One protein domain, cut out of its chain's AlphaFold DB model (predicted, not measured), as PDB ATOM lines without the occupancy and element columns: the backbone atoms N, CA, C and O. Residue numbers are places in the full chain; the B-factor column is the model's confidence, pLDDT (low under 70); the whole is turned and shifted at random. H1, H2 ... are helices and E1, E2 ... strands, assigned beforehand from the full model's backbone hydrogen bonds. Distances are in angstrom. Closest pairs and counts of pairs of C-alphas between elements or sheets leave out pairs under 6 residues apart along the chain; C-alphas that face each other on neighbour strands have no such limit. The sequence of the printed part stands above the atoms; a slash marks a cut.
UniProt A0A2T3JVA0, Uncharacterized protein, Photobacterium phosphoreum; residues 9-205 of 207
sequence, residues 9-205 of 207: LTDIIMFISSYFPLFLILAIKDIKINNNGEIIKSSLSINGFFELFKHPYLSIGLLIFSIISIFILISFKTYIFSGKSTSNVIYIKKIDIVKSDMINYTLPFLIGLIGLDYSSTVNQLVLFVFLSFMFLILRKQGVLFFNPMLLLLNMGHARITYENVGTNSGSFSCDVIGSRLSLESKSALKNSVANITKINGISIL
ATOM      1  N   LEU A   9     146.132 103.263 159.024       75.38
ATOM      2  CA  LEU A   9     145.814 101.981 159.637       75.38
ATOM      3  C   LEU A   9     144.312 101.826 159.929       75.38
ATOM      4  O   LEU A   9     143.751 100.761 159.682       75.38
ATOM      5  N   THR A  10     143.641 102.890 160.383       75.38
ATOM      6  CA  THR A  10     142.179 102.910 160.547       75.38
ATOM      7  C   THR A  10     141.485 102.648 159.214       75.38
ATOM      8  O   THR A  10     140.583 101.820 159.152       75.38
ATOM      9  N   ASP A  11     141.947 103.276 158.133       80.19
ATOM     10  CA  ASP A  11     141.363 103.092 156.800       80.19
ATOM     11  C   ASP A  11     141.475 101.646 156.315       80.19
ATOM     12  O   ASP A  11     140.516 101.099 155.773       80.19
ATOM     13  N   ILE A  12     142.629 101.015 156.540       82.81
ATOM     14  CA  ILE A  12     142.861  99.605 156.204       82.81
ATOM     15  C   ILE A  12     141.917  98.696 156.987       82.81
ATOM     16  O   ILE A  12     141.277  97.823 156.404       82.81
ATOM     17  N   ILE A  13     141.790  98.915 158.293       79.44
ATOM     18  CA  ILE A  13     140.896  98.138 159.158       79.44
ATOM     19  C   ILE A  13     139.435  98.281 158.707       79.44
ATOM     20  O   ILE A  13     138.704  97.294 158.580       79.44
ATOM     21  N   MET A  14     139.007  99.515 158.436       79.81
ATOM     22  CA  MET A  14     137.653  99.820 157.972       79.81
ATOM     23  C   MET A  14     137.371  99.196 156.606       79.81
ATOM     24  O   MET A  14     136.290  98.643 156.392       79.81
ATOM     25  N   PHE A  15     138.357  99.219 155.709       84.38
ATOM     26  CA  PHE A  15     138.281  98.569 154.409       84.38
ATOM     27  C   PHE A  15     138.152  97.053 154.549       84.38
ATOM     28  O   PHE A  15     137.168  96.480 154.093       84.38
ATOM     29  N   ILE A  16     139.101  96.404 155.221       82.56
ATOM     30  CA  ILE A  16     139.137  94.947 155.398       82.56
ATOM     31  C   ILE A  16     137.829  94.434 155.999       82.56
ATOM     32  O   ILE A  16     137.238  93.479 155.495       82.56
ATOM     33  N   SER A  17     137.342  95.108 157.041       82.69
ATOM     34  CA  SER A  17     136.114  94.704 157.719       82.69
ATOM     35  C   SER A  17     134.871  94.813 156.839       82.69
ATOM     36  O   SER A  17     133.929  94.043 157.016       82.69
ATOM     37  N   SER A  18     134.876  95.704 155.843       81.94
ATOM     38  CA  SER A  18     133.793  95.785 154.861       81.94
ATOM     39  C   SER A  18     133.719  94.567 153.950       81.94
ATOM     40  O   SER A  18     132.621  94.165 153.582       81.94
ATOM     41  N   TYR A  19     134.851  93.914 153.671       84.00
ATOM     42  CA  TYR A  19     134.917  92.708 152.842       84.00
ATOM     43  C   TYR A  19     134.782  91.410 153.640       84.00
ATOM     44  O   TYR A  19     134.952  90.332 153.074       84.00
ATOM     45  N   PHE A  20     134.384  91.468 154.916       84.19
ATOM     46  CA  PHE A  20     134.019  90.271 155.681       84.19
ATOM     47  C   PHE A  20     133.076  89.319 154.910       84.19
ATOM     48  O   PHE A  20     133.389  88.127 154.828       84.19
ATOM     49  N   PRO A  21     131.969  89.791 154.284       82.69
ATOM     50  CA  PRO A  21     131.069  88.912 153.536       82.69
ATOM     51  C   PRO A  21     131.757  88.205 152.373       82.69
ATOM     52  O   PRO A  21     131.459  87.049 152.098       82.69
ATOM     53  N   LEU A  22     132.689  88.889 151.700       85.75
ATOM     54  CA  LEU A  22     133.434  88.337 150.573       85.75
ATOM     55  C   LEU A  22     134.257  87.127 151.020       85.75
ATOM     56  O   LEU A  22     134.177  86.066 150.405       85.75
ATOM     57  N   PHE A  23     135.013  87.275 152.108       85.06
ATOM     58  CA  PHE A  23     135.837  86.195 152.652       85.06
ATOM     59  C   PHE A  23     134.990  85.013 153.123       85.06
ATOM     60  O   PHE A  23     135.354  83.865 152.875       85.06
ATOM     61  N   LEU A  24     133.834  85.288 153.734       84.56
ATOM     62  CA  LEU A  24     132.887  84.253 154.141       84.56
ATOM     63  C   LEU A  24     132.324  83.485 152.934       84.56
ATOM     64  O   LEU A  24     132.311  82.257 152.945       84.56
ATOM     65  N   ILE A  25     131.899  84.192 151.880       84.88
ATOM     66  CA  ILE A  25     131.387  83.576 150.646       84.88
ATOM     67  C   ILE A  25     132.459  82.698 150.008       84.88
ATOM     68  O   ILE A  25     132.175  81.561 149.632       84.88
ATOM     69  N   LEU A  26     133.689  83.201 149.896       82.75
ATOM     70  CA  LEU A  26     134.774  82.426 149.314       82.75
ATOM     71  C   LEU A  26     135.061  81.169 150.155       82.75
ATOM     72  O   LEU A  26     135.159  80.089 149.586       82.75
ATOM     73  N   ALA A  27     135.110  81.269 151.488       83.81
ATOM     74  CA  ALA A  27     135.288  80.101 152.358       83.81
ATOM     75  C   ALA A  27     134.179  79.048 152.161       83.81
ATOM     76  O   ALA A  27     134.471  77.858 152.080       83.81
ATOM     77  N   ILE A  28     132.919  79.472 152.007       83.94
ATOM     78  CA  ILE A  28     131.799  78.562 151.710       83.94
ATOM     79  C   ILE A  28     131.975  77.894 150.337       83.94
ATOM     80  O   ILE A  28     131.746  76.693 150.209       83.94
ATOM     81  N   LYS A  29     132.419  78.639 149.315       83.56
ATOM     82  CA  LYS A  29     132.689  78.092 147.970       83.56
ATOM     83  C   LYS A  29     133.806  77.040 147.957       83.56
ATOM     84  O   LYS A  29     133.857  76.232 147.032       83.56
ATOM     85  N   ASP A  30     134.693  77.050 148.949       85.69
ATOM     86  CA  ASP A  30     135.830  76.128 149.032       85.69
ATOM     87  C   ASP A  30     135.504  74.783 149.705       85.69
ATOM     88  O   ASP A  30     136.356  73.891 149.765       85.69
ATOM     89  N   ILE A  31     134.277  74.610 150.203       85.75
ATOM     90  CA  ILE A  31     133.839  73.359 150.827       85.75
ATOM     91  C   ILE A  31     133.889  72.218 149.798       85.75
ATOM     92  O   ILE A  31     133.399  72.329 148.668       85.75
ATOM     93  N   LYS A  32     134.491  71.090 150.186       82.25
ATOM     94  CA  LYS A  32     134.526  69.870 149.378       82.25
ATOM     95  C   LYS A  32     133.152  69.215 149.349       82.25
ATOM     96  O   LYS A  32     132.558  68.905 150.381       82.25
ATOM     97  N   ILE A  33     132.704  68.935 148.135       81.12
ATOM     98  CA  ILE A  33     131.480  68.198 147.846       81.12
ATOM     99  C   ILE A  33     131.905  66.881 147.193       81.12
ATOM    100  O   ILE A  33     132.765  66.882 146.310       81.12
ATOM    101  N   ASN A  34     131.355  65.764 147.666       76.44
ATOM    102  CA  ASN A  34     131.590  64.444 147.091       76.44
ATOM    103  C   ASN A  34     130.870  64.313 145.734       76.44
ATOM    104  O   ASN A  34     129.953  65.075 145.429       76.44
ATOM    105  N   ASN A  35     131.224  63.305 144.938       71.62
ATOM    106  CA  ASN A  35     130.655  63.048 143.610       71.62
ATOM    107  C   ASN A  35     129.121  62.893 143.616       71.62
ATOM    108  O   ASN A  35     128.477  63.124 142.598       71.62
ATOM    109  N   ASN A  36     128.534  62.566 144.770       73.06
ATOM    110  CA  ASN A  36     127.088  62.427 144.963       73.06
ATOM    111  C   ASN A  36     126.388  63.756 145.316       73.06
ATOM    112  O   ASN A  36     125.208  63.754 145.650       73.06
ATOM    113  N   GLY A  37     127.102  64.887 145.307       69.44
ATOM    114  CA  GLY A  37     126.568  66.190 145.718       69.44
ATOM    115  C   GLY A  37     126.475  66.387 147.236       69.44
ATOM    116  O   GLY A  37     126.032  67.436 147.695       69.44
ATOM    117  N   GLU A  38     126.911  65.407 148.029       74.94
ATOM    118  CA  GLU A  38     126.896  65.478 149.490       74.94
ATOM    119  C   GLU A  38     128.150  66.177 150.031       74.94
ATOM    120  O   GLU A  38     129.269  65.926 149.573       74.94
ATOM    121  N   ILE A  39     127.978  67.034 151.042       74.69
ATOM    122  CA  ILE A  39     129.097  67.625 151.789       74.69
ATOM    123  C   ILE A  39     129.844  66.488 152.493       74.69
ATOM    124  O   ILE A  39     129.222  65.659 153.164       74.69
ATOM    125  N   ILE A  40     131.173  66.440 152.346       72.12
ATOM    126  CA  ILE A  40     131.991  65.420 153.011       72.12
ATOM    127  C   ILE A  40     131.736  65.506 154.520       72.12
ATOM    128  O   ILE A  40     131.908  66.566 155.125       72.12
ATOM    129  N   LYS A  41     131.305  64.393 155.130       65.75
ATOM    130  CA  LYS A  41     131.079  64.309 156.576       65.75
ATOM    131  C   LYS A  41     132.411  64.502 157.298       65.75
ATOM    132  O   LYS A  41     133.190  63.567 157.440       65.75
ATOM    133  N   SER A  42     132.658  65.729 157.743       64.62
ATOM    134  CA  SER A  42     133.773  66.052 158.624       64.62
ATOM    135  C   SER A  42     133.560  65.363 159.967       64.62
ATOM    136  O   SER A  42     132.508  65.509 160.592       64.62
ATOM    137  N   SER A  43     134.583  64.661 160.449       64.94
ATOM    138  CA  SER A  43     134.672  64.320 161.870       64.94
ATOM    139  C   SER A  43     134.679  65.613 162.700       64.94
ATOM    140  O   SER A  43     135.222  66.622 162.252       64.94
ATOM    141  N   LEU A  44     134.125  65.600 163.919       68.00
ATOM    142  CA  LEU A  44     134.163  66.744 164.850       68.00
ATOM    143  C   LEU A  44     135.575  66.997 165.433       68.00
ATOM    144  O   LEU A  44     135.741  67.727 166.407       68.00
ATOM    145  N   SER A  45     136.593  66.347 164.867       75.50
ATOM    146  CA  SER A  45     138.001  66.535 165.187       75.50
ATOM    147  C   SER A  45     138.589  67.701 164.393       75.50
ATOM    148  O   SER A  45     138.170  67.973 163.268       75.50
ATOM    149  N   ILE A  46     139.617  68.345 164.951       71.38
ATOM    150  CA  ILE A  46     140.350  69.454 164.321       71.38
ATOM    151  C   ILE A  46     140.794  69.058 162.910       71.38
ATOM    152  O   ILE A  46     140.567  69.812 161.972       71.38
ATOM    153  N   ASN A  47     141.321  67.844 162.727       72.81
ATOM    154  CA  ASN A  47     141.770  67.358 161.417       72.81
ATOM    155  C   ASN A  47     140.616  67.205 160.411       72.81
ATOM    156  O   ASN A  47     140.799  67.499 159.232       72.81
ATOM    157  N   GLY A  48     139.415  66.839 160.875       73.31
ATOM    158  CA  GLY A  48     138.221  66.773 160.026       73.31
ATOM    159  C   GLY A  48     137.823  68.148 159.483       73.31
ATOM    160  O   GLY A  48     137.431  68.272 158.323       73.31
ATOM    161  N   PHE A  49     138.019  69.206 160.276       73.81
ATOM    162  CA  PHE A  49     137.742  70.574 159.841       73.81
ATOM    163  C   PHE A  49     138.664  71.029 158.696       73.81
ATOM    164  O   PHE A  49     138.214  71.723 157.788       73.81
ATOM    165  N   PHE A  50     139.934  70.604 158.685       77.12
ATOM    166  CA  PHE A  50     140.840  70.850 157.551       77.12
ATOM    167  C   PHE A  50     140.441  70.025 156.318       77.12
ATOM    168  O   PHE A  50     140.567  70.493 155.187       77.12
ATOM    169  N   GLU A  51     139.923  68.812 156.506       78.00
ATOM    170  CA  GLU A  51     139.484  67.961 155.397       78.00
ATOM    171  C   GLU A  51     138.262  68.518 154.657       78.00
ATOM    172  O   GLU A  51     138.133  68.267 153.455       78.00
ATOM    173  N   LEU A  52     137.434  69.330 155.328       81.38
ATOM    174  CA  LEU A  52     136.234  69.960 154.768       81.38
ATOM    175  C   LEU A  52     136.529  70.900 153.586       81.38
ATOM    176  O   LEU A  52     135.688  71.045 152.703       81.38
ATOM    177  N   PHE A  53     137.706  71.523 153.543       83.69
ATOM    178  CA  PHE A  53     138.066  72.533 152.543       83.69
ATOM    179  C   PHE A  53     138.998  71.968 151.466       83.69
ATOM    180  O   PHE A  53     139.877  71.148 151.756       83.69
ATOM    181  N   LYS A  54     138.834  72.405 150.209       83.44
ATOM    182  CA  LYS A  54     139.768  72.086 149.107       83.44
ATOM    183  C   LYS A  54     141.141  72.688 149.374       83.44
ATOM    184  O   LYS A  54     142.144  71.988 149.226       83.44
ATOM    185  N   HIS A  55     141.169  73.930 149.844       84.94
ATOM    186  CA  HIS A  55     142.382  74.667 150.175       84.94
ATOM    187  C   HIS A  55     142.354  75.086 151.651       84.94
ATOM    188  O   HIS A  55     142.085  76.247 151.975       84.94
ATOM    189  N   PRO A  56     142.659  74.157 152.578       81.00
ATOM    190  CA  PRO A  56     142.396  74.358 153.998       81.00
ATOM    191  C   PRO A  56     143.117  75.561 154.598       81.00
ATOM    192  O   PRO A  56     142.504  76.345 155.315       81.00
ATOM    193  N   TYR A  57     144.396  75.762 154.277       84.56
ATOM    194  CA  TYR A  57     145.171  76.872 154.835       84.56
ATOM    195  C   TYR A  57     144.629  78.247 154.419       84.56
ATOM    196  O   TYR A  57     144.594  79.164 155.237       84.56
ATOM    197  N   LEU A  58     144.173  78.387 153.169       81.56
ATOM    198  CA  LEU A  58     143.648  79.650 152.644       81.56
ATOM    199  C   LEU A  58     142.262  79.955 153.205       81.56
ATOM    200  O   LEU A  58     142.032  81.054 153.709       81.56
ATOM    201  N   SER A  59     141.364  78.971 153.181       83.56
ATOM    202  CA  SER A  59     140.001  79.125 153.693       83.56
ATOM    203  C   SER A  59     139.987  79.399 155.195       83.56
ATOM    204  O   SER A  59     139.301  80.313 155.651       83.56
ATOM    205  N   ILE A  60     140.815  78.690 155.967       84.75
ATOM    206  CA  ILE A  60     140.947  78.926 157.410       84.75
ATOM    207  C   ILE A  60     141.608  80.279 157.685       84.75
ATOM    208  O   ILE A  60     141.131  81.016 158.547       84.75
ATOM    209  N   GLY A  61     142.654  80.646 156.938       86.25
ATOM    210  CA  GLY A  61     143.299  81.954 157.071       86.25
ATOM    211  C   GLY A  61     142.316  83.108 156.858       86.25
ATOM    212  O   GLY A  61     142.269  84.040 157.661       86.25
ATOM    213  N   LEU A  62     141.467  83.011 155.834       82.00
ATOM    214  CA  LEU A  62     140.440  84.010 155.543       82.00
ATOM    215  C   LEU A  62     139.310  84.026 156.578       82.00
ATOM    216  O   LEU A  62     138.819  85.105 156.908       82.00
ATOM    217  N   LEU A  63     138.932  82.877 157.144       84.19
ATOM    218  CA  LEU A  63     137.979  82.814 158.258       84.19
ATOM    219  C   LEU A  63     138.539  83.445 159.538       84.19
ATOM    220  O   LEU A  63     137.846  84.206 160.206       84.19
ATOM    221  N   ILE A  64     139.803  83.189 159.873       85.94
ATOM    222  CA  ILE A  64     140.455  83.837 161.019       85.94
ATOM    223  C   ILE A  64     140.503  85.351 160.797       85.94
ATOM    224  O   ILE A  64     140.142  86.128 161.683       85.94
ATOM    225  N   PHE A  65     140.884  85.778 159.594       82.81
ATOM    226  CA  PHE A  65     140.935  87.190 159.227       82.81
ATOM    227  C   PHE A  65     139.561  87.868 159.318       82.81
ATOM    228  O   PHE A  65     139.445  89.008 159.781       82.81
ATOM    229  N   SER A  66     138.502  87.155 158.940       80.50
ATOM    230  CA  SER A  66     137.126  87.638 159.014       80.50
ATOM    231  C   SER A  66     136.664  87.801 160.475       80.50
ATOM    232  O   SER A  66     136.126  88.852 160.839       80.50
ATOM    233  N   ILE A  67     136.976  86.841 161.352       83.44
ATOM    234  CA  ILE A  67     136.693  86.919 162.796       83.44
ATOM    235  C   ILE A  67     137.429  88.100 163.438       83.44
ATOM    236  O   ILE A  67     136.818  88.888 164.166       83.44
ATOM    237  N   ILE A  68     138.719  88.270 163.130       84.38
ATOM    238  CA  ILE A  68     139.525  89.403 163.612       84.38
ATOM    239  C   ILE A  68     138.885  90.730 163.184       84.38
ATOM    240  O   ILE A  68     138.757  91.653 163.988       84.38
ATOM    241  N   SER A  69     138.422  90.812 161.939       79.62
ATOM    242  CA  SER A  69     137.791  92.018 161.398       79.62
ATOM    243  C   SER A  69     136.511  92.404 162.144       79.62
ATOM    244  O   SER A  69     136.304  93.584 162.441       79.62
ATOM    245  N   ILE A  70     135.671  91.423 162.493       80.12
ATOM    246  CA  ILE A  70     134.475  91.647 163.319       80.12
ATOM    247  C   ILE A  70     134.868  92.132 164.713       80.12
ATOM    248  O   ILE A  70     134.287  93.094 165.218       80.12
ATOM    249  N   PHE A  71     135.860  91.493 165.334       83.44
ATOM    250  CA  PHE A  71     136.307  91.866 166.672       83.44
ATOM    251  C   PHE A  71     136.807  93.316 166.721       83.44
ATOM    252  O   PHE A  71     136.472  94.067 167.643       83.44
ATOM    253  N   ILE A  72     137.546  93.745 165.694       79.25
ATOM    254  CA  ILE A  72     138.010  95.127 165.579       79.25
ATOM    255  C   ILE A  72     136.833  96.092 165.375       79.25
ATOM    256  O   ILE A  72     136.795  97.133 166.027       79.25
ATOM    257  N   LEU A  73     135.845  95.747 164.542       76.56
ATOM    258  CA  LEU A  73     134.624  96.547 164.351       76.56
ATOM    259  C   LEU A  73     133.859  96.765 165.665       76.56
ATOM    260  O   LEU A  73     133.443  97.884 165.971       76.56
ATOM    261  N   ILE A  74     133.691  95.700 166.452       76.31
ATOM    262  CA  ILE A  74     133.038  95.757 167.766       76.31
ATOM    263  C   ILE A  74     133.860  96.615 168.731       76.31
ATOM    264  O   ILE A  74     133.301  97.454 169.436       76.31
ATOM    265  N   SER A  75     135.183  96.454 168.739       74.00
ATOM    266  CA  SER A  75     136.079  97.245 169.591       74.00
ATOM    267  C   SER A  75     136.043  98.730 169.224       74.00
ATOM    268  O   SER A  75     135.938  99.579 170.107       74.00
ATOM    269  N   PHE A  76     136.046  99.049 167.925       71.81
ATOM    270  CA  PHE A  76     135.921 100.412 167.412       71.81
ATOM    271  C   PHE A  76     134.587 101.039 167.818       71.81
ATOM    272  O   PHE A  76     134.565 102.154 168.335       71.81
ATOM    273  N   LYS A  77     133.480 100.298 167.678       68.75
ATOM    274  CA  LYS A  77     132.170 100.728 168.178       68.75
ATOM    275  C   LYS A  77     132.250 101.061 169.670       68.75
ATOM    276  O   LYS A  77     131.910 102.171 170.064       68.75
ATOM    277  N   THR A  78     132.722 100.133 170.496       67.56
ATOM    278  CA  THR A  78     132.809 100.335 171.950       67.56
ATOM    279  C   THR A  78     133.674 101.544 172.307       67.56
ATOM    280  O   THR A  78     133.288 102.330 173.167       67.56
ATOM    281  N   TYR A  79     134.789 101.752 171.604       67.44
ATOM    282  CA  TYR A  79     135.653 102.915 171.793       67.44
ATOM    283  C   TYR A  79     134.938 104.241 171.484       67.44
ATOM    284  O   TYR A  79     134.955 105.149 172.313       67.44
ATOM    285  N   ILE A  80     134.245 104.334 170.342       63.50
ATOM    286  CA  ILE A  80     133.484 105.532 169.940       63.50
ATOM    287  C   ILE A  80     132.363 105.843 170.941       63.50
ATOM    288  O   ILE A  80     132.158 106.998 171.315       63.50
ATOM    289  N   PHE A  81     131.655 104.819 171.423       60.84
ATOM    290  CA  PHE A  81     130.587 104.994 172.413       60.84
ATOM    291  C   PHE A  81     131.097 105.296 173.829       60.84
ATOM    292  O   PHE A  81     130.333 105.815 174.639       60.84
ATOM    293  N   SER A  82     132.370 105.023 174.123       52.53
ATOM    294  CA  SER A  82     132.976 105.251 175.439       52.53
ATOM    295  C   SER A  82     133.679 106.614 175.575       52.53
ATOM    296  O   SER A  82     134.333 106.860 176.594       52.53
ATOM    297  N   GLY A  83     133.571 107.497 174.572       49.78
ATOM    298  CA  GLY A  83     134.192 108.824 174.567       49.78
ATOM    299  C   GLY A  83     133.817 109.679 175.786       49.78
ATOM    300  O   GLY A  83     132.648 109.792 176.155       49.78
ATOM    301  N   LYS A  84     134.827 110.285 176.427       41.22
ATOM    302  CA  LYS A  84     134.660 111.140 177.614       41.22
ATOM    303  C   LYS A  84     134.028 112.487 177.258       41.22
ATOM    304  O   LYS A  84     134.359 113.108 176.254       41.22
ATOM    305  N   SER A  85     133.151 112.937 178.152       40.91
ATOM    306  CA  SER A  85     132.384 114.176 178.053       40.91
ATOM    307  C   SER A  85     133.293 115.418 178.120       40.91
ATOM    308  O   SER A  85     133.856 115.698 179.176       40.91
ATOM    309  N   THR A  86     133.430 116.176 177.027       44.66
ATOM    310  CA  THR A  86     133.985 117.541 177.050       44.66
ATOM    311  C   THR A  86     132.871 118.572 177.271       44.66
ATOM    312  O   THR A  86     131.834 118.561 176.615       44.66
ATOM    313  N   SER A  87     133.056 119.477 178.230       40.94
ATOM    314  CA  SER A  87     132.014 120.371 178.766       40.94
ATOM    315  C   SER A  87     131.601 121.540 177.860       40.94
ATOM    316  O   SER A  87     130.976 122.482 178.344       40.94
ATOM    317  N   ASN A  88     131.948 121.529 176.573       51.12
ATOM    318  CA  ASN A  88     131.663 122.659 175.692       51.12
ATOM    319  C   ASN A  88     130.233 122.563 175.134       51.12
ATOM    320  O   ASN A  88     129.778 121.505 174.686       51.12
ATOM    321  N   VAL A  89     129.503 123.675 175.200       56.53
ATOM    322  CA  VAL A  89     128.115 123.797 174.737       56.53
ATOM    323  C   VAL A  89     128.127 124.335 173.308       56.53
ATOM    324  O   VAL A  89     128.699 125.395 173.064       56.53
ATOM    325  N   ILE A  90     127.496 123.628 172.366       65.81
ATOM    326  CA  ILE A  90     127.403 124.059 170.963       65.81
ATOM    327  C   ILE A  90     125.945 124.210 170.534       65.81
ATOM    328  O   ILE A  90     125.048 123.512 171.015       65.81
ATOM    329  N   TYR A  91     125.695 125.120 169.600       61.59
ATOM    330  CA  TYR A  91     124.390 125.262 168.966       61.59
ATOM    331  C   TYR A  91     124.377 124.506 167.640       61.59
ATOM    332  O   TYR A  91     125.161 124.818 166.746       61.59
ATOM    333  N   ILE A  92     123.503 123.507 167.492       65.62
ATOM    334  CA  ILE A  92     123.431 122.696 166.270       65.62
ATOM    335  C   ILE A  92     122.453 123.343 165.290       65.62
ATOM    336  O   ILE A  92     121.245 123.377 165.527       65.62
ATOM    337  N   LYS A  93     122.967 123.817 164.151       65.69
ATOM    338  CA  LYS A  93     122.157 124.406 163.074       65.69
ATOM    339  C   LYS A  93     121.572 123.356 162.139       65.69
ATOM    340  O   LYS A  93     120.439 123.489 161.678       65.69
ATOM    341  N   LYS A  94     122.357 122.326 161.817       63.41
ATOM    342  CA  LYS A  94     121.974 121.327 160.817       63.41
ATOM    343  C   LYS A  94     122.660 119.993 161.080       63.41
ATOM    344  O   LYS A  94     123.829 119.969 161.448       63.41
ATOM    345  N   ILE A  95     121.929 118.905 160.850       65.44
ATOM    346  CA  ILE A  95     122.463 117.544 160.796       65.44
ATOM    347  C   ILE A  95     122.088 116.978 159.428       65.44
ATOM    348  O   ILE A  95     120.908 116.768 159.153       65.44
ATOM    349  N   ASP A  96     123.088 116.749 158.584       65.06
ATOM    350  CA  ASP A  96     122.931 116.115 157.277       65.06
ATOM    351  C   ASP A  96     123.435 114.675 157.361       65.06
ATOM    352  O   ASP A  96     124.635 114.423 157.470       65.06
ATOM    353  N   ILE A  97     122.518 113.709 157.315       65.56
ATOM    354  CA  ILE A  97     122.884 112.291 157.247       65.56
ATOM    355  C   ILE A  97     123.471 112.034 155.862       65.56
ATOM    356  O   ILE A  97     122.777 112.166 154.849       65.56
ATOM    357  N   VAL A  98     124.749 111.663 155.815       66.75
ATOM    358  CA  VAL A  98     125.411 111.380 154.546       66.75
ATOM    359  C   VAL A  98     125.002 109.976 154.122       66.75
ATOM    360  O   VAL A  98     125.316 108.990 154.785       66.75
ATOM    361  N   LYS A  99     124.257 109.887 153.022       59.62
ATOM    362  CA  LYS A  99     123.955 108.618 152.362       59.62
ATOM    363  C   LYS A  99     125.054 108.378 151.337       59.62
ATOM    364  O   LYS A  99     125.231 109.194 150.442       59.62
ATOM    365  N   SER A 100     125.795 107.291 151.484       60.09
ATOM    366  CA  SER A 100     126.684 106.816 150.428       60.09
ATOM    367  C   SER A 100     126.023 105.669 149.702       60.09
ATOM    368  O   SER A 100     125.387 104.814 150.323       60.09
ATOM    369  N   ASP A 101     126.247 105.622 148.398       64.25
ATOM    370  CA  ASP A 101     125.827 104.503 147.579       64.25
ATOM    371  C   ASP A 101     126.647 103.273 147.969       64.25
ATOM    372  O   ASP A 101     127.874 103.245 147.854       64.25
ATOM    373  N   MET A 102     125.961 102.225 148.430       64.69
ATOM    374  CA  MET A 102     126.588 100.933 148.737       64.69
ATOM    375  C   MET A 102     127.158 100.251 147.480       64.69
ATOM    376  O   MET A 102     127.835  99.234 147.592       64.69
ATOM    377  N   ILE A 103     126.915 100.812 146.290       65.50
ATOM    378  CA  ILE A 103     127.332 100.276 144.988       65.50
ATOM    379  C   ILE A 103     128.853 100.086 144.914       65.50
ATOM    380  O   ILE A 103     129.329  99.074 144.403       65.50
ATOM    381  N   ASN A 104     129.629 101.002 145.501       69.25
ATOM    382  CA  ASN A 104     131.092 100.884 145.520       69.25
ATOM    383  C   ASN A 104     131.577  99.646 146.301       69.25
ATOM    384  O   ASN A 104     132.688  99.167 146.082       69.25
ATOM    385  N   TYR A 105     130.732  99.101 147.181       73.12
ATOM    386  CA  TYR A 105     130.998  97.875 147.926       73.12
ATOM    387  C   TYR A 105     130.402  96.632 147.260       73.12
ATOM    388  O   TYR A 105     130.955  95.550 147.429       73.12
ATOM    389  N   THR A 106     129.324  96.748 146.475       75.81
ATOM    390  CA  THR A 106     128.677  95.587 145.835       75.81
ATOM    391  C   THR A 106     129.491  94.981 144.703       75.81
ATOM    392  O   THR A 106     129.491  93.758 144.545       75.81
ATOM    393  N   LEU A 107     130.217  95.801 143.944       77.75
ATOM    394  CA  LEU A 107     130.984  95.335 142.789       77.75
ATOM    395  C   LEU A 107     132.064  94.295 143.169       77.75
ATOM    396  O   LEU A 107     132.092  93.224 142.560       77.75
ATOM    397  N   PRO A 108     132.884  94.515 144.211       74.81
ATOM    398  CA  PRO A 108     133.786  93.483 144.717       74.81
ATOM    399  C   PRO A 108     133.117  92.179 145.144       74.81
ATOM    400  O   PRO A 108     133.660  91.104 144.889       74.81
ATOM    401  N   PHE A 109     131.945  92.256 145.784       78.31
ATOM    402  CA  PHE A 109     131.215  91.060 146.203       78.31
ATOM    403  C   PHE A 109     130.766  90.242 144.998       78.31
ATOM    404  O   PHE A 109     130.928  89.024 144.987       78.31
ATOM    405  N   LEU A 110     130.253  90.913 143.965       82.62
ATOM    406  CA  LEU A 110     129.810  90.263 142.738       82.62
ATOM    407  C   LEU A 110     130.972  89.562 142.024       82.62
ATOM    408  O   LEU A 110     130.842  88.413 141.602       82.62
ATOM    409  N   ILE A 111     132.123  90.230 141.945       80.06
ATOM    410  CA  ILE A 111     133.333  89.676 141.327       80.06
ATOM    411  C   ILE A 111     133.831  88.455 142.099       80.06
ATOM    412  O   ILE A 111     134.175  87.451 141.481       80.06
ATOM    413  N   GLY A 112     133.808  88.484 143.432       76.75
ATOM    414  CA  GLY A 112     134.162  87.304 144.221       76.75
ATOM    415  C   GLY A 112     133.186  86.144 144.094       76.75
ATOM    416  O   GLY A 112     133.596  84.981 144.075       76.75
ATOM    417  N   LEU A 113     131.896  86.447 143.959       79.69
ATOM    418  CA  LEU A 113     130.870  85.431 143.772       79.69
ATOM    419  C   LEU A 113     131.033  84.719 142.424       79.69
ATOM    420  O   LEU A 113     131.038  83.487 142.386       79.69
ATOM    421  N   ILE A 114     131.199  85.483 141.343       77.62
ATOM    422  CA  ILE A 114     131.161  84.970 139.967       77.62
ATOM    423  C   ILE A 114     132.547  84.550 139.471       77.62
ATOM    424  O   ILE A 114     132.686  83.498 138.856       77.62
ATOM    425  N   GLY A 115     133.563  85.374 139.710       69.00
ATOM    426  CA  GLY A 115     134.827  85.317 138.975       69.00
ATOM    427  C   GLY A 115     135.994  84.671 139.711       69.00
ATOM    428  O   GLY A 115     137.040  84.485 139.101       69.00
ATOM    429  N   LEU A 116     135.854  84.349 141.001       74.69
ATOM    430  CA  LEU A 116     136.963  83.826 141.798       74.69
ATOM    431  C   LEU A 116     136.743  82.373 142.213       74.69
ATOM    432  O   LEU A 116     135.760  82.039 142.883       74.69
ATOM    433  N   ASP A 117     137.704  81.532 141.841       72.44
ATOM    434  CA  ASP A 117     137.933  80.207 142.407       72.44
ATOM    435  C   ASP A 117     139.313  80.158 143.092       72.44
ATOM    436  O   ASP A 117     140.182  80.994 142.833       72.44
ATOM    437  N   TYR A 118     139.517  79.179 143.974       69.69
ATOM    438  CA  TYR A 118     140.814  78.942 144.621       69.69
ATOM    439  C   TYR A 118     141.729  78.000 143.840       69.69
ATOM    440  O   TYR A 118     142.836  77.709 144.294       69.69
ATOM    441  N   SER A 119     141.293  77.539 142.666       71.12
ATOM    442  CA  SER A 119     141.972  76.490 141.915       71.12
ATOM    443  C   SER A 119     143.320  76.945 141.359       71.12
ATOM    444  O   SER A 119     144.148  76.101 141.021       71.12
ATOM    445  N   SER A 120     143.556  78.259 141.256       79.50
ATOM    446  CA  SER A 120     144.826  78.812 140.789       79.50
ATOM    447  C   SER A 120     145.360  79.922 141.696       79.50
ATOM    448  O   SER A 120     144.624  80.764 142.215       79.50
ATOM    449  N   THR A 121     146.685  79.971 141.833       80.25
ATOM    450  CA  THR A 121     147.407  81.094 142.456       80.25
ATOM    451  C   THR A 121     147.207  82.406 141.694       80.25
ATOM    452  O   THR A 121     147.250  83.479 142.293       80.25
ATOM    453  N   VAL A 122     146.912  82.339 140.391       85.81
ATOM    454  CA  VAL A 122     146.572  83.508 139.567       85.81
ATOM    455  C   VAL A 122     145.287  84.171 140.066       85.81
ATOM    456  O   VAL A 122     145.268  85.385 140.243       85.81
ATOM    457  N   ASN A 123     144.248  83.397 140.389       83.06
ATOM    458  CA  ASN A 123     142.975  83.943 140.879       83.06
ATOM    459  C   ASN A 123     143.120  84.634 142.242       83.06
ATOM    460  O   ASN A 123     142.482  85.657 142.499       83.06
ATOM    461  N   GLN A 124     144.025  84.140 143.087       82.38
ATOM    462  CA  GLN A 124     144.372  84.779 144.360       82.38
ATOM    463  C   GLN A 124     145.075  86.126 144.137       82.38
ATOM    464  O   GLN A 124     144.760  87.112 144.805       82.38
ATOM    465  N   LEU A 125     145.987  86.194 143.162       86.75
ATOM    466  CA  LEU A 125     146.682  87.429 142.802       86.75
ATOM    467  C   LEU A 125     145.728  88.452 142.167       86.75
ATOM    468  O   LEU A 125     145.792  89.634 142.502       86.75
ATOM    469  N   VAL A 126     144.791  88.001 141.326       86.75
ATOM    470  CA  VAL A 126     143.723  88.841 140.762       86.75
ATOM    471  C   VAL A 126     142.856  89.433 141.872       86.75
ATOM    472  O   VAL A 126     142.632  90.644 141.878       86.75
ATOM    473  N   LEU A 127     142.426  88.622 142.847       84.56
ATOM    474  CA  LEU A 127     141.682  89.099 144.018       84.56
ATOM    475  C   LEU A 127     142.470  90.161 144.795       84.56
ATOM    476  O   LEU A 127     141.914  91.199 145.152       84.56
ATOM    477  N   PHE A 128     143.756  89.914 145.049       86.31
ATOM    478  CA  PHE A 128     144.603  90.829 145.810       86.31
ATOM    479  C   PHE A 128     144.787  92.180 145.107       86.31
ATOM    480  O   PHE A 128     144.611  93.236 145.724       86.31
ATOM    481  N   VAL A 129     145.099  92.161 143.809       89.56
ATOM    482  CA  VAL A 129     145.231  93.377 142.995       89.56
ATOM    483  C   VAL A 129     143.903  94.124 142.962       89.56
ATOM    484  O   VAL A 129     143.863  95.330 143.213       89.56
ATOM    485  N   PHE A 130     142.804  93.409 142.730       87.38
ATOM    486  CA  PHE A 130     141.475  93.997 142.681       87.38
ATOM    487  C   PHE A 130     141.081  94.666 144.010       87.38
ATOM    488  O   PHE A 130     140.687  95.834 144.012       87.38
ATOM    489  N   LEU A 131     141.258  93.986 145.150       86.81
ATOM    490  CA  LEU A 131     141.020  94.571 146.477       86.81
ATOM    491  C   LEU A 131     141.915  95.788 146.735       86.81
ATOM    492  O   LEU A 131     141.445  96.784 147.282       86.81
ATOM    493  N   SER A 132     143.175  95.756 146.301       89.06
ATOM    494  CA  SER A 132     144.095  96.889 146.457       89.06
ATOM    495  C   SER A 132     143.618  98.126 145.687       89.06
ATOM    496  O   SER A 132     143.605  99.231 146.230       89.06
ATOM    497  N   PHE A 133     143.154  97.957 144.445       89.25
ATOM    498  CA  PHE A 133     142.576  99.061 143.674       89.25
ATOM    499  C   PHE A 133     141.285  99.588 144.298       89.25
ATOM    500  O   PHE A 133     141.106 100.803 144.396       89.25
ATOM    501  N   MET A 134     140.413  98.695 144.772       86.31
ATOM    502  CA  MET A 134     139.199  99.097 145.484       86.31
ATOM    503  C   MET A 134     139.531  99.906 146.736       86.31
ATOM    504  O   MET A 134     138.928 100.952 146.961       86.31
ATOM    505  N   PHE A 135     140.547  99.501 147.502       86.94
ATOM    506  CA  PHE A 135     141.010 100.260 148.662       86.94
ATOM    507  C   PHE A 135     141.445 101.671 148.283       86.94
ATOM    508  O   PHE A 135     140.995 102.638 148.898       86.94
ATOM    509  N   LEU A 136     142.272 101.807 147.244       87.44
ATOM    510  CA  LEU A 136     142.747 103.112 146.786       87.44
ATOM    511  C   LEU A 136     141.598 104.012 146.318       87.44
ATOM    512  O   LEU A 136     141.587 105.202 146.640       87.44
ATOM    513  N   ILE A 137     140.619 103.455 145.602       83.62
ATOM    514  CA  ILE A 137     139.443 104.197 145.132       83.62
ATOM    515  C   ILE A 137     138.591 104.660 146.317       83.62
ATOM    516  O   ILE A 137     138.304 105.856 146.422       83.62
ATOM    517  N   LEU A 138     138.239 103.758 147.238       81.38
ATOM    518  CA  LEU A 138     137.414 104.092 148.406       81.38
ATOM    519  C   LEU A 138     138.114 105.095 149.331       81.38
ATOM    520  O   LEU A 138     137.472 106.019 149.836       81.38
ATOM    521  N   ARG A 139     139.436 104.955 149.507       81.38
ATOM    522  CA  ARG A 139     140.266 105.901 150.263       81.38
ATOM    523  C   ARG A 139     140.262 107.279 149.616       81.38
ATOM    524  O   ARG A 139     140.035 108.269 150.304       81.38
ATOM    525  N   LYS A 140     140.469 107.362 148.298       81.12
ATOM    526  CA  LYS A 140     140.457 108.638 147.563       81.12
ATOM    527  C   LYS A 140     139.089 109.325 147.620       81.12
ATOM    528  O   LYS A 140     139.026 110.550 147.633       81.12
ATOM    529  N   GLN A 141     138.011 108.547 147.649       75.38
ATOM    530  CA  GLN A 141     136.640 109.051 147.732       75.38
ATOM    531  C   GLN A 141     136.194 109.389 149.169       75.38
ATOM    532  O   GLN A 141     135.148 110.010 149.339       75.38
ATOM    533  N   GLY A 142     136.955 108.998 150.200       71.81
ATOM    534  CA  GLY A 142     136.584 109.205 151.607       71.81
ATOM    535  C   GLY A 142     135.358 108.395 152.043       71.81
ATOM    536  O   GLY A 142     134.727 108.714 153.047       71.81
ATOM    537  N   VAL A 143     135.000 107.351 151.291       72.88
ATOM    538  CA  VAL A 143     133.767 106.578 151.508       72.88
ATOM    539  C   VAL A 143     133.965 105.336 152.379       72.88
ATOM    540  O   VAL A 143     133.020 104.592 152.606       72.88
ATOM    541  N   LEU A 144     135.169 105.130 152.920       75.06
ATOM    542  CA  LEU A 144     135.522 103.984 153.773       75.06
ATOM    543  C   LEU A 144     134.596 103.802 154.990       75.06
ATOM    544  O   LEU A 144     134.398 102.681 155.460       75.06
ATOM    545  N   PHE A 145     134.004 104.897 155.478       68.12
ATOM    546  CA  PHE A 145     133.078 104.906 156.613       68.12
ATOM    547  C   PHE A 145     131.652 104.472 156.265       68.12
ATOM    548  O   PHE A 145     130.845 104.257 157.165       68.12
ATOM    549  N   PHE A 146     131.343 104.265 154.986       70.50
ATOM    550  CA  PHE A 146     130.051 103.741 154.534       70.50
ATOM    551  C   PHE A 146     130.065 102.223 154.370       70.50
ATOM    552  O   PHE A 146     129.432 101.653 153.483       70.50
ATOM    553  N   ASN A 147     130.809 101.567 155.254       76.56
ATOM    554  CA  ASN A 147     130.964 100.130 155.282       76.56
ATOM    555  C   ASN A 147     129.594  99.443 155.541       76.56
ATOM    556  O   ASN A 147     128.951  99.743 156.553       76.56
ATOM    557  N   PRO A 148     129.153  98.483 154.700       74.56
ATOM    558  CA  PRO A 148     127.926  97.704 154.915       74.56
ATOM    559  C   PRO A 148     127.833  97.064 156.308       74.56
ATOM    560  O   PRO A 148     126.751  97.003 156.888       74.56
ATOM    561  N   MET A 149     128.958  96.633 156.879       77.31
ATOM    562  CA  MET A 149     129.009  96.073 158.231       77.31
ATOM    563  C   MET A 149     128.763  97.119 159.315       77.31
ATOM    564  O   MET A 149     128.103  96.820 160.307       77.31
ATOM    565  N   LEU A 150     129.219  98.362 159.128       73.94
ATOM    566  CA  LEU A 150     128.861  99.451 160.041       73.94
ATOM    567  C   LEU A 150     127.361  99.741 159.988       73.94
ATOM    568  O   LEU A 150     126.739  99.922 161.037       73.94
ATOM    569  N   LEU A 151     126.780  99.740 158.785       71.94
ATOM    570  CA  LEU A 151     125.341  99.924 158.600       71.94
ATOM    571  C   LEU A 151     124.544  98.805 159.284       71.94
ATOM    572  O   LEU A 151     123.554  99.098 159.951       71.94
ATOM    573  N   LEU A 152     125.006  97.553 159.192       73.19
ATOM    574  CA  LEU A 152     124.404  96.415 159.897       73.19
ATOM    575  C   LEU A 152     124.498  96.566 161.424       73.19
ATOM    576  O   LEU A 152     123.563  96.229 162.146       73.19
ATOM    577  N   LEU A 153     125.593  97.145 161.924       70.62
ATOM    578  CA  LEU A 153     125.766  97.512 163.335       70.62
ATOM    579  C   LEU A 153     125.015  98.795 163.733       70.62
ATOM    580  O   LEU A 153     125.188  99.287 164.854       70.62
ATOM    581  N   ASN A 154     124.173  99.313 162.833       68.31
ATOM    582  CA  ASN A 154     123.366 100.513 162.990       68.31
ATOM    583  C   ASN A 154     124.191 101.782 163.266       68.31
ATOM    584  O   ASN A 154     123.742 102.701 163.956       68.31
ATOM    585  N   MET A 155     125.415 101.826 162.743       69.00
ATOM    586  CA  MET A 155     126.274 103.005 162.752       69.00
ATOM    587  C   MET A 155     126.111 103.761 161.435       69.00
ATOM    588  O   MET A 155     126.065 103.170 160.358       69.00
ATOM    589  N   GLY A 156     125.976 105.079 161.537       67.88
ATOM    590  CA  GLY A 156     125.811 105.983 160.410       67.88
ATOM    591  C   GLY A 156     126.805 107.133 160.475       67.88
ATOM    592  O   GLY A 156     127.384 107.422 161.523       67.88
ATOM    593  N   HIS A 157     126.975 107.792 159.336       70.75
ATOM    594  CA  HIS A 157     127.783 108.992 159.200       70.75
ATOM    595  C   HIS A 157     126.868 110.204 158.996       70.75
ATOM    596  O   HIS A 157     125.965 110.180 158.153       70.75
ATOM    597  N   ALA A 158     127.100 111.275 159.745       67.06
ATOM    598  CA  ALA A 158     126.369 112.529 159.630       67.06
ATOM    599  C   ALA A 158     127.322 113.721 159.699       67.06
ATOM    600  O   ALA A 158     128.303 113.713 160.436       67.06
ATOM    601  N   ARG A 159     126.998 114.770 158.949       68.62
ATOM    602  CA  ARG A 159     127.665 116.065 159.031       68.62
ATOM    603  C   ARG A 159     126.858 116.987 159.928       68.62
ATOM    604  O   ARG A 159     125.664 117.176 159.699       68.62
ATOM    605  N   ILE A 160     127.507 117.566 160.929       69.94
ATOM    606  CA  ILE A 160     126.891 118.497 161.872       69.94
ATOM    607  C   ILE A 160     127.453 119.889 161.615       69.94
ATOM    608  O   ILE A 160     128.657 120.109 161.716       69.94
ATOM    609  N   THR A 161     126.575 120.839 161.302       71.38
ATOM    610  CA  THR A 161     126.918 122.263 161.270       71.38
ATOM    611  C   THR A 161     126.545 122.883 162.611       71.38
ATOM    612  O   THR A 161     125.376 122.824 163.010       71.38
ATOM    613  N   TYR A 162     127.522 123.467 163.300       71.31
ATOM    614  CA  TYR A 162     127.365 124.027 164.638       71.31
ATOM    615  C   TYR A 162     127.969 125.430 164.773       71.31
ATOM    616  O   TYR A 162     128.820 125.843 163.986       71.31
ATOM    617  N   GLU A 163     127.518 126.156 165.791       70.50
ATOM    618  CA  GLU A 163     128.093 127.427 166.238       70.50
ATOM    619  C   GLU A 163     128.489 127.334 167.710       70.50
ATOM    620  O   GLU A 163     127.803 126.696 168.514       70.50
ATOM    621  N   ASN A 164     129.617 127.951 168.063       66.00
ATOM    622  CA  ASN A 164     130.087 127.988 169.442       66.00
ATOM    623  C   ASN A 164     129.322 129.061 170.222       66.00
ATOM    624  O   ASN A 164     129.281 130.226 169.819       66.00
ATOM    625  N   VAL A 165     128.723 128.676 171.348       57.75
ATOM    626  CA  VAL A 165     127.986 129.615 172.197       57.75
ATOM    627  C   VAL A 165     128.997 130.536 172.890       57.75
ATOM    628  O   VAL A 165     129.758 130.086 173.739       57.75
ATOM    629  N   GLY A 166     129.018 131.820 172.517       57.19
ATOM    630  CA  GLY A 166     129.877 132.845 173.138       57.19
ATOM    631  C   GLY A 166     130.951 133.465 172.235       57.19
ATOM    632  O   GLY A 166     131.621 134.401 172.662       57.19
ATOM    633  N   THR A 167     131.090 133.019 170.984       53.53
ATOM    634  CA  THR A 167     131.996 133.639 169.999       53.53
ATOM    635  C   THR A 167     131.233 133.949 168.712       53.53
ATOM    636  O   THR A 167     130.686 133.036 168.102       53.53
ATOM    637  N   ASN A 168     131.212 135.214 168.273       53.19
ATOM    638  CA  ASN A 168     130.543 135.687 167.039       53.19
ATOM    639  C   ASN A 168     131.269 135.260 165.743       53.19
ATOM    640  O   ASN A 168     131.253 135.951 164.727       53.19
ATOM    641  N   SER A 169     131.953 134.127 165.776       55.53
ATOM    642  CA  SER A 169     132.802 133.642 164.700       55.53
ATOM    643  C   SER A 169     132.162 132.417 164.065       55.53
ATOM    644  O   SER A 169     132.396 131.320 164.542       55.53
ATOM    645  N   GLY A 170     131.387 132.643 162.999       60.72
ATOM    646  CA  GLY A 170     131.095 131.698 161.910       60.72
ATOM    647  C   GLY A 170     130.417 130.357 162.237       60.72
ATOM    648  O   GLY A 170     130.508 129.797 163.322       60.72
ATOM    649  N   SER A 171     129.753 129.783 161.233       59.12
ATOM    650  CA  SER A 171     129.258 128.404 161.285       59.12
ATOM    651  C   SER A 171     130.375 127.415 160.945       59.12
ATOM    652  O   SER A 171     130.942 127.492 159.853       59.12
ATOM    653  N   PHE A 172     130.635 126.448 161.821       68.75
ATOM    654  CA  PHE A 172     131.592 125.362 161.592       68.75
ATOM    655  C   PHE A 172     130.863 124.080 161.193       68.75
ATOM    656  O   PHE A 172     129.718 123.866 161.581       68.75
ATOM    657  N   SER A 173     131.506 123.218 160.405       61.66
ATOM    658  CA  SER A 173     130.960 121.905 160.044       61.66
ATOM    659  C   SER A 173     131.947 120.811 160.419       61.66
ATOM    660  O   SER A 173     133.111 120.894 160.039       61.66
ATOM    661  N   CYS A 174     131.480 119.790 161.134       65.00
ATOM    662  CA  CYS A 174     132.255 118.593 161.442       65.00
ATOM    663  C   CYS A 174     131.544 117.334 160.941       65.00
ATOM    664  O   CYS A 174     130.314 117.260 160.896       65.00
ATOM    665  N   ASP A 175     132.341 116.346 160.547       65.00
ATOM    666  CA  ASP A 175     131.872 115.017 160.174       65.00
ATOM    667  C   ASP A 175     131.909 114.106 161.400       65.00
ATOM    668  O   ASP A 175     132.844 114.146 162.205       65.00
ATOM    669  N   VAL A 176     130.852 113.320 161.567       64.81
ATOM    670  CA  VAL A 176     130.613 112.559 162.780       64.81
ATOM    671  C   VAL A 176     130.068 111.172 162.471       64.81
ATOM    672  O   VAL A 176     129.193 110.992 161.625       64.81
ATOM    673  N   ILE A 177     130.537 110.187 163.233       65.12
ATOM    674  CA  ILE A 177     130.026 108.818 163.231       65.12
ATOM    675  C   ILE A 177     129.272 108.590 164.540       65.12
ATOM    676  O   ILE A 177     129.759 108.974 165.599       65.12
ATOM    677  N   GLY A 178     128.089 107.981 164.467       65.75
ATOM    678  CA  GLY A 178     127.265 107.657 165.634       65.75
ATOM    679  C   GLY A 178     126.193 106.619 165.306       65.75
ATOM    680  O   GLY A 178     126.077 106.176 164.161       65.75
ATOM    681  N   SER A 179     125.387 106.201 166.290       63.12
ATOM    682  CA  SER A 179     124.261 105.306 165.986       63.12
ATOM    683  C   SER A 179     123.235 106.025 165.117       63.12
ATOM    684  O   SER A 179     122.813 107.144 165.413       63.12
ATOM    685  N   ARG A 180     122.793 105.366 164.049       57.44
ATOM    686  CA  ARG A 180     121.875 105.947 163.070       57.44
ATOM    687  C   ARG A 180     120.534 106.343 163.697       57.44
ATOM    688  O   ARG A 180     120.046 107.422 163.408       57.44
ATOM    689  N   LEU A 181     120.023 105.558 164.650       53.56
ATOM    690  CA  LEU A 181     118.839 105.903 165.459       53.56
ATOM    691  C   LEU A 181     119.027 107.191 166.289       53.56
ATOM    692  O   LEU A 181     118.105 107.997 166.419       53.56
ATOM    693  N   SER A 182     120.221 107.411 166.848       58.25
ATOM    694  CA  SER A 182     120.546 108.637 167.598       58.25
ATOM    695  C   SER A 182     120.673 109.838 166.659       58.25
ATOM    696  O   SER A 182     120.183 110.925 166.956       58.25
ATOM    697  N   LEU A 183     121.271 109.633 165.482       58.19
ATOM    698  CA  LEU A 183     121.418 110.665 164.457       58.19
ATOM    699  C   LEU A 183     120.072 111.053 163.831       58.19
ATOM    700  O   LEU A 183     119.802 112.241 163.679       58.19
ATOM    701  N   GLU A 184     119.202 110.089 163.531       57.53
ATOM    702  CA  GLU A 184     117.865 110.332 162.975       57.53
ATOM    703  C   GLU A 184     116.955 111.032 163.996       57.53
ATOM    704  O   GLU A 184     116.365 112.066 163.675       57.53
ATOM    705  N   SER A 185     116.932 110.581 165.256       54.16
ATOM    706  CA  SER A 185     116.165 111.254 166.322       54.16
ATOM    707  C   SER A 185     116.645 112.683 166.607       54.16
ATOM    708  O   SER A 185     115.833 113.553 166.917       54.16
ATOM    709  N   LYS A 186     117.942 112.973 166.450       57.00
ATOM    710  CA  LYS A 186     118.492 114.331 166.616       57.00
ATOM    711  C   LYS A 186     118.392 115.196 165.376       57.00
ATOM    712  O   LYS A 186     118.265 116.408 165.515       57.00
ATOM    713  N   SER A 187     118.378 114.607 164.185       53.81
ATOM    714  CA  SER A 187     118.055 115.334 162.954       53.81
ATOM    715  C   SER A 187     116.626 115.898 162.990       53.81
ATOM    716  O   SER A 187     116.374 116.959 162.421       53.81
ATOM    717  N   ALA A 188     115.727 115.253 163.746       44.41
ATOM    718  CA  ALA A 188     114.393 115.763 164.054       44.41
ATOM    719  C   ALA A 188     114.384 116.893 165.112       44.41
ATOM    720  O   ALA A 188     113.428 117.659 165.173       44.41
ATOM    721  N   LEU A 189     115.455 117.057 165.902       49.31
ATOM    722  CA  LEU A 189     115.638 118.117 166.911       49.31
ATOM    723  C   LEU A 189     116.389 119.335 166.339       49.31
ATOM    724  O   LEU A 189     117.316 119.876 166.951       49.31
ATOM    725  N   LYS A 190     116.003 119.762 165.135       49.97
ATOM    726  CA  LYS A 190     116.532 120.963 164.476       49.97
ATOM    727  C   LYS A 190     116.282 122.193 165.371       49.97
ATOM    728  O   LYS A 190     115.175 122.351 165.874       49.97
ATOM    729  N   ASN A 191     117.289 123.056 165.551       47.84
ATOM    730  CA  ASN A 191     117.263 124.255 166.418       47.84
ATOM    731  C   ASN A 191     117.286 123.990 167.940       47.84
ATOM    732  O   ASN A 191     116.682 124.737 168.710       47.84
ATOM    733  N   SER A 192     117.986 122.948 168.396       46.66
ATOM    734  CA  SER A 192     118.164 122.673 169.829       46.66
ATOM    735  C   SER A 192     119.583 122.994 170.318       46.66
ATOM    736  O   SER A 192     120.578 122.723 169.642       46.66
ATOM    737  N   VAL A 193     119.675 123.582 171.518       43.00
ATOM    738  CA  VAL A 193     120.941 123.733 172.253       43.00
ATOM    739  C   VAL A 193     121.339 122.347 172.746       43.00
ATOM    740  O   VAL A 193     120.599 121.723 173.510       43.00
ATOM    741  N   ALA A 194     122.497 121.854 172.319       46.50
ATOM    742  CA  ALA A 194     122.996 120.559 172.747       46.50
ATOM    743  C   ALA A 194     124.410 120.719 173.303       46.50
ATOM    744  O   ALA A 194     125.312 121.216 172.634       46.50
ATOM    745  N   ASN A 195     124.636 120.236 174.525       34.78
ATOM    746  CA  ASN A 195     126.004 119.961 174.952       34.78
ATOM    747  C   ASN A 195     126.614 118.979 173.947       34.78
ATOM    748  O   ASN A 195     125.939 118.002 173.592       34.78
ATOM    749  N   ILE A 196     127.874 119.203 173.544       44.19
ATOM    750  CA  ILE A 196     128.649 118.317 172.644       44.19
ATOM    751  C   ILE A 196     128.497 116.838 173.045       44.19
ATOM    752  O   ILE A 196     128.543 115.929 172.224       44.19
ATOM    753  N   THR A 197     128.228 116.607 174.324       41.47
ATOM    754  CA  THR A 197     128.266 115.324 175.009       41.47
ATOM    755  C   THR A 197     126.914 114.674 175.232       41.47
ATOM    756  O   THR A 197     126.863 113.504 175.599       41.47
ATOM    757  N   LYS A 198     125.801 115.368 174.961       35.34
ATOM    758  CA  LYS A 198     124.470 114.742 174.991       35.34
ATOM    759  C   LYS A 198     124.046 114.200 173.638       35.34
ATOM    760  O   LYS A 198     122.877 113.861 173.463       35.34
ATOM    761  N   ILE A 199     124.967 114.096 172.680       41.53
ATOM    762  CA  ILE A 199     124.809 113.221 171.526       41.53
ATOM    763  C   ILE A 199     125.641 111.959 171.753       41.53
ATOM    764  O   ILE A 199     126.792 111.871 171.345       41.53
ATOM    765  N   ASN A 200     125.053 110.997 172.469       35.31
ATOM    766  CA  ASN A 200     125.672 109.709 172.777       35.31
ATOM    767  C   ASN A 200     126.308 109.078 171.525       35.31
ATOM    768  O   ASN A 200     125.593 108.722 170.584       35.31
ATOM    769  N   GLY A 201     127.633 108.908 171.558       39.50
ATOM    770  CA  GLY A 201     128.398 108.177 170.546       39.50
ATOM    771  C   GLY A 201     128.997 109.018 169.423       39.50
ATOM    772  O   GLY A 201     129.239 108.462 168.362       39.50
ATOM    773  N   ILE A 202     129.213 110.319 169.630       42.62
ATOM    774  CA  ILE A 202     129.874 111.204 168.664       42.62
ATOM    775  C   ILE A 202     131.306 111.489 169.115       42.62
ATOM    776  O   ILE A 202     131.538 112.234 170.063       42.62
ATOM    777  N   SER A 203     132.277 110.921 168.405       36.84
ATOM    778  CA  SER A 203     133.650 111.421 168.418       36.84
ATOM    779  C   SER A 203     133.756 112.549 167.393       36.84
ATOM    780  O   SER A 203     133.633 112.306 166.191       36.84
ATOM    781  N   ILE A 204     133.977 113.778 167.860       36.53
ATOM    782  CA  ILE A 204     134.446 114.859 166.992       36.53
ATOM    783  C   ILE A 204     135.875 114.486 166.603       36.53
ATOM    784  O   ILE A 204     136.751 114.410 167.464       36.53
ATOM    785  N   LEU A 205     136.103 114.212 165.320       31.62
ATOM    786  CA  LEU A 205     137.452 114.146 164.769       31.62
ATOM    787  C   LEU A 205     137.933 115.595 164.681       31.62
ATOM    788  O   LEU A 205     137.588 116.316 163.751       31.62
TER     789      LEU A 205
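What this domain is: This is residues 9 to 205 of the 207 residues of an uncharacterized protein of Photobacterium phosphoreum (UniProt A0A2T3JVA0). The domain is a long rod with a helical body at one end and a small, strongly twisted sheet with H8 packed on it at the other. In the helical body H1 and H2 follow each other between the long helix H4 on one side and the helical hairpin of H5 and H6 on the other; the loop of residues 30 to 45 and the short H3 lie at the end away from the sheet, and H7 lies between body and sheet. The printed part has 197 residues with eight named helices and four named strands, in the order H1 H2 H3 H4 E1 H5 H6 H7 E2 E3 H8 E4; the sheet has the order E3, E2, E1, E4, all antiparallel, and the class is mixed, helices and strands. The whole is loose, with a radius of gyration of the C-alphas of 21.8 A, and spans 74 by 33 by 27 A.

Where its parts are: H1 holds residues 9 to 18, beginning at C-alpha 9 at (145.814, 101.981, 159.637), and H2 holds residues 20 to 29. After residues 30 to 45, which have no named element, come H3, residues 46 to 51, and H4, residues 56 to 81, the longest helix, 37.6 A from C-alpha 56 at (142.396, 74.358, 153.998) to C-alpha 81. E1, residues 89 to 97, is 21.6 A long and bends by 69 degrees at residue 93. H5 is residues 103 to 115, 17.8 A, and H6 residues 121 to 141, 30.4 A. H7, residues 148 to 152, comes before E2, residues 155 to 164, which is 26.1 A long and bends by 54 degrees at residue 161. E3, residues 172 to 179, is 21.8 A long, H8 is residues 180 to 187, and E4, residues 193 to 195, ends at C-alpha 195 at (126.004, 119.961, 174.952).

How they stand to each other: H1 is the hub, touching three helices. It touches residues 66 to 73 of H4 at a steep tilt of 64 degrees, opposite ways; the closest C-alphas, of Ser 17 and Ser 69, are 4.9 A apart. It only just touches H6, with 3 pairs of C-alphas within 8 A, the closest those of Phe 15 and Phe 135 at 6.6 A, and only just touches H7, also with 3 pairs, the closest those of Ser 18 and Met 149 at 5.9 A. H2 touches residues 59 to 70 of H4 at a shallow tilt of 22 degrees, opposite ways, with the C-alphas of Ala 27 and Ser 59 closest at 5.0 A. H2 also touches residues 108 to 113 of H5 at a shallow tilt of 13 degrees, the same way, with the C-alphas of Leu 22 and Phe 109 closest at 5.6 A. H5 and H6 form a helical hairpin at 5 degrees; their closest C-alphas, of Pro 108 and Leu 131, are 7.5 A apart. H4 is apart from H5 and from H6. H3 is close to H4 but not clearly touching, with the C-alphas of Phe 50 and Pro 56 closest at 5.2 A. In the sheet, N 158 and O 176 of the hairpin E2 and E3 are 2.8 A apart, within hydrogen-bond range, as are N 93 of E1 and O 161 of E2 at 2.8 A, and N 90 of E1 and O 194 of E4 at 3.3 A. H8 is on the sheet; the closest C-alphas of H8 and E2, those of Arg 180 and Gly 156, are 4.8 A apart. H4 only grazes the sheet with residues 77 to 81, and H7 only grazes it with residues 148 to 151. Every O i to N i+4 pair is within hydrogen-bond range in H1, H2, H3, H4, H6, H7 and H8, and 7 of 9 are in H5.

The domain as a whole: The two C-alphas farthest apart, those of Asn 36 and Asn 168, are 76.6 A apart. The printed part has no cut, and the link from H2 to H3, 16 residues, is long. The mean pLDDT of the printed part is 70.2; 84 residues are under 70, among them residues 77 to 104 and 164 to 205.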